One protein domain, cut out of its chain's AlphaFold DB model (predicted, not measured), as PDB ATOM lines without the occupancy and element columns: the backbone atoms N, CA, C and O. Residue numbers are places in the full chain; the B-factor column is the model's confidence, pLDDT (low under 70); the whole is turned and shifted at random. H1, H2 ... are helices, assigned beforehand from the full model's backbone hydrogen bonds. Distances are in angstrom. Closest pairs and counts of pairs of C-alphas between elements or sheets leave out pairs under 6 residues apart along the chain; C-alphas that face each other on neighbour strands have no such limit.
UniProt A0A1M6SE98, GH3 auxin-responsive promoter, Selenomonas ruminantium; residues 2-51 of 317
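Overview. This is residues 2 to 51 of the 317 residues of the protein "GH3 auxin-responsive promoter" of Selenomonas ruminantium (UniProt A0A1M6SE98). Two helices, H3 and H1, lie side by side and run opposite ways, and from them the chain swings out in a wide, open loop that holds H2 at its far end. H2 touches neither of the other helices, and residues 18 to 25 stick out free, of which 23 to 25 belong to H2. The printed part has 50 residues with three named helices, H1, H2 and H3 along the chain, and no named strand; its class is all helix. It is elongated, spanning 37 by 20 by 12 A, and only just loose, close to compact, with a radius of gyration of the C-alphas of 12.1 A.

Arrangement. Begin with H3, residues 37 to 48, the longest helix. H1, residues 2 to 12, touches it, with 16 pairs of C-alphas within 8 A. Look at Glu 11 and Pro 37, whose C-alphas are the closest of the two helices, 4.1 A apart. The two run opposite ways at a shallow tilt of 16 degrees, with their centres 9.3 A apart. H2, residues 23 to 31, is apart from H1 and from H3. In the backbones of H1, H2 and H3, every O i to N i+4 pair is within hydrogen-bond range.

Along the chain. Find C-alpha 37 at (90.353, 86.259, 140.745); from there H3 runs 16.3 A to C-alpha 48 at (92.663, 94.576, 126.970). H1 begins at C-alpha 2, at (93.642, 81.965, 124.034), and measures 16.0 A to C-alpha 12. H2 measures 12.3 A from C-alpha 23 to C-alpha 31.

Size, cuts and confidence. The C-alphas of Glu 24 and Gln 49 are the two farthest apart, at 37.0 A. The printed part has no cut; the link from H1 to H2 is short, and that from H2 to H3 is tight. The mean pLDDT of the printed part is 87.4, with residues 2 to 3, 17 and 19 under 70.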
ATOM      1  N   ILE A   2      92.819  82.764 123.093       56.94
ATOM      2  CA  ILE A   2      93.642  81.965 124.034       56.94
ATOM      3  C   ILE A   2      93.874  82.671 125.390       56.94
ATOM      4  O   ILE A   2      93.743  82.051 126.441       56.94
ATOM      5  N   SER A   3      94.132  83.984 125.388       62.62
ATOM      6  CA  SER A   3      94.392  84.761 126.614       62.62
ATOM      7  C   SER A   3      93.202  84.836 127.580       62.62
ATOM      8  O   SER A   3      93.399  84.959 128.787       62.62
ATOM      9  N   TRP A   4      91.969  84.737 127.074       77.94
ATOM     10  CA  TRP A   4      90.762  84.809 127.900       77.94
ATOM     11  C   TRP A   4      90.533  83.524 128.698       77.94
ATOM     12  O   TRP A   4      90.232  83.592 129.888       77.94
ATOM     13  N   ASN A   5      90.745  82.367 128.062       84.69
ATOM     14  CA  ASN A   5      90.598  81.065 128.712       84.69
ATOM     15  C   ASN A   5      91.625  80.890 129.837       84.69
ATOM     16  O   ASN A   5      91.251  80.513 130.936       84.69
ATOM     17  N   LEU A   6      92.881  81.298 129.619       88.94
ATOM     18  CA  LEU A   6      93.896  81.269 130.681       88.94
ATOM     19  C   LEU A   6      93.525  82.160 131.878       88.94
ATOM     20  O   LEU A   6      93.749  81.776 133.022       88.94
ATOM     21  N   CYS A   7      92.925  83.332 131.647       91.94
ATOM     22  CA  CYS A   7      92.462  84.179 132.751       91.94
ATOM     23  C   CYS A   7      91.297  83.540 133.524       91.94
ATOM     24  O   CYS A   7      91.215  83.718 134.734       91.94
ATOM     25  N   LEU A   8      90.393  82.820 132.848       91.75
ATOM     26  CA  LEU A   8      89.318  82.068 133.512       91.75
ATOM     27  C   LEU A   8      89.881  80.933 134.373       91.75
ATOM     28  O   LEU A   8      89.445  80.768 135.511       91.75
ATOM     29  N   ASP A   9      90.876  80.210 133.865       91.44
ATOM     30  CA  ASP A   9      91.515  79.116 134.595       91.44
ATOM     31  C   ASP A   9      92.211  79.623 135.871       91.44
ATOM     32  O   ASP A   9      92.066  79.024 136.937       91.44
ATOM     33  N   ILE A  10      92.888  80.778 135.793       93.69
ATOM     34  CA  ILE A  10      93.490  81.467 136.951       93.69
ATOM     35  C   ILE A  10      92.410  81.925 137.942       93.69
ATOM     36  O   ILE A  10      92.535  81.702 139.144       93.69
ATOM     37  N   GLU A  11      91.326  82.539 137.457       95.62
ATOM     38  CA  GLU A  11      90.228  83.032 138.300       95.62
ATOM     39  C   GLU A  11      89.565  81.911 139.104       95.62
ATOM     40  O   GLU A  11      89.251  82.091 140.278       95.62
ATOM     41  N   GLN A  12      89.367  80.751 138.475       94.06
ATOM     42  CA  GLN A  12      88.707  79.596 139.082       94.06
ATOM     43  C   GLN A  12      89.680  78.653 139.793       94.06
ATOM     44  O   GLN A  12      89.234  77.764 140.521       94.06
ATOM     45  N   GLY A  13      90.986  78.813 139.562       92.50
ATOM     46  CA  GLY A  13      92.010  77.867 139.987       92.50
ATOM     47  C   GLY A  13      91.798  76.483 139.379       92.50
ATOM     48  O   GLY A  13      92.027  75.491 140.061       92.50
ATOM     49  N   LYS A  14      91.283  76.392 138.148       89.69
ATOM     50  CA  LYS A  14      90.932  75.128 137.482       89.69
ATOM     51  C   LYS A  14      91.380  75.153 136.037       89.69
ATOM     52  O   LYS A  14      91.044  76.086 135.324       89.69
ATOM     53  N   ILE A  15      92.090  74.118 135.605       84.31
ATOM     54  CA  ILE A  15      92.516  74.014 134.207       84.31
ATOM     55  C   ILE A  15      91.342  73.514 133.378       84.31
ATOM     56  O   ILE A  15      90.738  72.485 133.692       84.31
ATOM     57  N   ASN A  16      91.046  74.204 132.282       77.75
ATOM     58  CA  ASN A  16      90.157  73.660 131.271       77.75
ATOM     59  C   ASN A  16      90.911  72.610 130.437       77.75
ATOM     60  O   ASN A  16      91.613  72.938 129.479       77.75
ATOM     61  N   PHE A  17      90.783  71.331 130.802       66.38
ATOM     62  CA  PHE A  17      91.417  70.215 130.092       66.38
ATOM     63  C   PHE A  17      90.694  69.854 128.784       66.38
ATOM     64  O   PHE A  17      90.351  68.701 128.543       66.38
ATOM     65  N   SER A  18      90.512  70.818 127.878       71.25
ATOM     66  CA  SER A  18      90.171  70.516 126.479       71.25
ATOM     67  C   SER A  18      91.336  69.867 125.711       71.25
ATOM     68  O   SER A  18      91.222  69.603 124.517       71.25
ATOM     69  N   LEU A  19      92.479  69.684 126.377       66.12
ATOM     70  CA  LEU A  19      93.710  69.107 125.857       66.12
ATOM     71  C   LEU A  19      93.817  67.640 126.289       66.12
ATOM     72  O   LEU A  19      93.502  67.301 127.429       66.12
ATOM     73  N   ASP A  20      94.313  66.790 125.390       74.75
ATOM     74  CA  ASP A  20      94.585  65.374 125.657       74.75
ATOM     75  C   ASP A  20      95.834  65.225 126.547       74.75
ATOM     76  O   ASP A  20      96.956  65.038 126.078       74.75
ATOM     77  N   VAL A  21      95.645  65.430 127.853       79.56
ATOM     78  CA  VAL A  21      96.692  65.345 128.882       79.56
ATOM     79  C   VAL A  21      96.408  64.124 129.762       79.56
ATOM     80  O   VAL A  21      95.288  64.014 130.263       79.56
ATOM     81  N   PRO A  22      97.374  63.223 130.024       87.31
ATOM     82  CA  PRO A  22      97.139  62.066 130.889       87.31
ATOM     83  C   PRO A  22      96.675  62.474 132.296       87.31
ATOM     84  O   PRO A  22      97.178  63.445 132.864       87.31
ATOM     85  N   ALA A  23      95.745  61.712 132.879       85.44
ATOM     86  CA  ALA A  23      95.071  62.055 134.139       85.44
ATOM     87  C   ALA A  23      96.029  62.336 135.316       85.44
ATOM     88  O   ALA A  23      95.751  63.194 136.150       85.44
ATOM     89  N   GLU A  24      97.176  61.655 135.361       85.00
ATOM     90  CA  GLU A  24      98.219  61.882 136.367       85.00
ATOM     91  C   GLU A  24      98.797  63.306 136.295       85.00
ATOM     92  O   GLU A  24      98.910  63.992 137.313       85.00
ATOM     93  N   PHE A  25      99.082  63.800 135.085       86.81
ATOM     94  CA  PHE A  25      99.546  65.172 134.883       86.81
ATOM     95  C   PHE A  25      98.441  66.188 135.159       86.81
ATOM     96  O   PHE A  25      98.723  67.240 135.728       86.81
ATOM     97  N   GLN A  26      97.187  65.871 134.819       85.56
ATOM     98  CA  GLN A  26      96.053  66.741 135.138       85.56
ATOM     99  C   GLN A  26      95.932  66.963 136.648       85.56
ATOM    100  O   GLN A  26      95.863  68.106 137.094       85.56
ATOM    101  N   ALA A  27      95.964  65.884 137.438       86.12
ATOM    102  CA  ALA A  27      95.881  65.962 138.894       86.12
ATOM    103  C   ALA A  27      97.062  66.741 139.495       86.12
ATOM    104  O   ALA A  27      96.859  67.602 140.352       86.12
ATOM    105  N   SER A  28      98.281  66.481 139.008       89.69
ATOM    106  CA  SER A  28      99.488  67.193 139.436       89.69
ATOM    107  C   SER A  28      99.390  68.697 139.160       89.69
ATOM    108  O   SER A  28      99.505  69.499 140.085       89.69
ATOM    109  N   LEU A  29      99.070  69.098 137.925       87.81
ATOM    110  CA  LEU A  29      98.923  70.507 137.551       87.81
ATOM    111  C   LEU A  29      97.790  71.193 138.322       87.81
ATOM    112  O   LEU A  29      97.960  72.303 138.818       87.81
ATOM    113  N   GLN A  30      96.651  70.517 138.471       88.88
ATOM    114  CA  GLN A  30      95.497  71.034 139.200       88.88
ATOM    115  C   GLN A  30      95.806  71.260 140.689       88.88
ATOM    116  O   GLN A  30      95.264  72.191 141.280       88.88
ATOM    117  N   SER A  31      96.686  70.451 141.290       91.12
ATOM    118  CA  SER A  31      97.102  70.604 142.693       91.12
ATOM    119  C   SER A  31      97.961  71.847 142.958       91.12
ATOM    120  O   SER A  31      98.046  72.301 144.097       91.12
ATOM    121  N   LEU A  32      98.573  72.417 141.913       90.56
ATOM    122  CA  LEU A  32      99.390  73.629 142.000       90.56
ATOM    123  C   LEU A  32      98.561  74.915 141.921       90.56
ATOM    124  O   LEU A  32      99.099  75.999 142.145       90.56
ATOM    125  N   LEU A  33      97.276  74.815 141.571       90.88
ATOM    126  CA  LEU A  33      96.421  75.969 141.330       90.88
ATOM    127  C   LEU A  33      95.503  76.248 142.511       90.88
ATOM    128  O   LEU A  33      94.850  75.365 143.065       90.88
ATOM    129  N   THR A  34      95.391  77.532 142.826       95.00
ATOM    130  CA  THR A  34      94.370  78.071 143.722       95.00
ATOM    131  C   THR A  34      93.649  79.211 143.006       95.00
ATOM    132  O   THR A  34      94.263  79.841 142.147       95.00
ATOM    133  N   PRO A  35      92.366  79.479 143.302       96.81
ATOM    134  CA  PRO A  35      91.644  80.578 142.666       96.81
ATOM    135  C   PRO A  35      92.311  81.939 142.925       96.81
ATOM    136  O   PRO A  35      92.444  82.351 144.077       96.81
ATOM    137  N   GLU A  36      92.676  82.659 141.861       96.81
ATOM    138  CA  GLU A  36      93.287  83.997 141.917       96.81
ATOM    139  C   GLU A  36      92.482  85.031 141.090       96.81
ATOM    140  O   GLU A  36      92.949  85.540 140.064       96.81
ATOM    141  N   PRO A  37      91.252  85.389 141.515       96.94
ATOM    142  CA  PRO A  37      90.353  86.259 140.745       96.94
ATOM    143  C   PRO A  37      90.899  87.675 140.526       96.94
ATOM    144  O   PRO A  37      90.683  88.277 139.472       96.94
ATOM    145  N   GLU A  38      91.639  88.210 141.498       97.00
ATOM    146  CA  GLU A  38      92.267  89.529 141.382       97.00
ATOM    147  C   GLU A  38      93.353  89.531 140.301       97.00
ATOM    148  O   GLU A  38      93.360  90.411 139.434       97.00
ATOM    149  N   ARG A  39      94.205  88.494 140.273       95.19
ATOM    150  CA  ARG A  39      95.242  88.355 139.245       95.19
ATOM    151  C   ARG A  39      94.634  88.175 137.859       95.19
ATOM    152  O   ARG A  39      95.101  88.785 136.900       95.19
ATOM    153  N   ALA A  40      93.566  87.387 137.742       95.94
ATOM    154  CA  ALA A  40      92.844  87.228 136.485       95.94
ATOM    155  C   ALA A  40      92.259  88.555 135.971       95.94
ATOM    156  O   ALA A  40      92.360  88.853 134.779       95.94
ATOM    157  N   ARG A  41      91.676  89.382 136.854       95.69
ATOM    158  CA  ARG A  41      91.165  90.714 136.488       95.69
ATOM    159  C   ARG A  41      92.284  91.632 135.999       95.69
ATOM    160  O   ARG A  41      92.113  92.296 134.978       95.69
ATOM    161  N   GLU A  42      93.417  91.640 136.694       95.06
ATOM    162  CA  GLU A  42      94.601  92.411 136.306       95.06
ATOM    163  C   GLU A  42      95.116  91.995 134.920       95.06
ATOM    164  O   GLU A  42      95.283  92.840 134.044       95.06
ATOM    165  N   LEU A  43      95.283  90.690 134.677       94.50
ATOM    166  CA  LEU A  43      95.736  90.164 133.387       94.50
ATOM    167  C   LEU A  43      94.769  90.500 132.248       94.50
ATOM    168  O   LEU A  43      95.211  90.923 131.181       94.50
ATOM    169  N   ARG A  44      93.451  90.396 132.468       94.31
ATOM    170  CA  ARG A  44      92.446  90.838 131.483       94.31
ATOM    171  C   ARG A  44      92.585  92.324 131.163       94.31
ATOM    172  O   ARG A  44      92.503  92.691 129.993       94.31
ATOM    173  N   ALA A  45      92.809  93.167 132.171       92.88
ATOM    174  CA  ALA A  45      93.013  94.601 131.973       92.88
ATOM    175  C   ALA A  45      94.318  94.901 131.218       92.88
ATOM    176  O   ALA A  45      94.331  95.787 130.367       92.88
ATOM    177  N   ILE A  46      95.395  94.156 131.487       92.12
ATOM    178  CA  ILE A  46      96.659  94.245 130.743       92.12
ATOM    179  C   ILE A  46      96.431  93.856 129.278       92.12
ATOM    180  O   ILE A  46      96.720  94.641 128.381       92.12
ATOM    181  N   PHE A  47      95.852  92.682 129.014       91.06
ATOM    182  CA  PHE A  47      95.627  92.204 127.647       91.06
ATOM    183  C   PHE A  47      94.609  93.052 126.873       91.06
ATOM    184  O   PHE A  47      94.733  93.193 125.658       91.06
ATOM    185  N   GLY A  48      93.636  93.656 127.562       89.75
ATOM    186  CA  GLY A  48      92.663  94.576 126.970       89.75
ATOM    187  C   GLY A  48      93.272  95.882 126.449       89.75
ATOM    188  O   GLY A  48      92.676  96.519 125.586       89.75
ATOM    189  N   GLN A  49      94.465  96.264 126.918       88.75
ATOM    190  CA  GLN A  49      95.210  97.426 126.411       88.75
ATOM    191  C   GLN A  49      95.997  97.119 125.125       88.75
ATOM    192  O   GLN A  49      96.520  98.035 124.489       88.75
ATOM    193  N   GLY A  50      96.087  95.844 124.729       86.38
ATOM    194  CA  GLY A  50      96.906  95.392 123.608       86.38
ATOM    195  C   GLY A  50      98.406  95.348 123.926       86.38
ATOM    196  O   GLY A  50      98.830  95.435 125.075       86.38
ATOM    197  N   PHE A  51      99.223  95.202 122.880       87.38
ATOM    198  CA  PHE A  51     100.671  94.949 122.979       87.38
ATOM    199  C   PHE A  51     101.515  96.063 122.341       87.38
ATOM    200  O   PHE A  51     102.591  95.820 121.798       87.38
TER     201      PHE A  51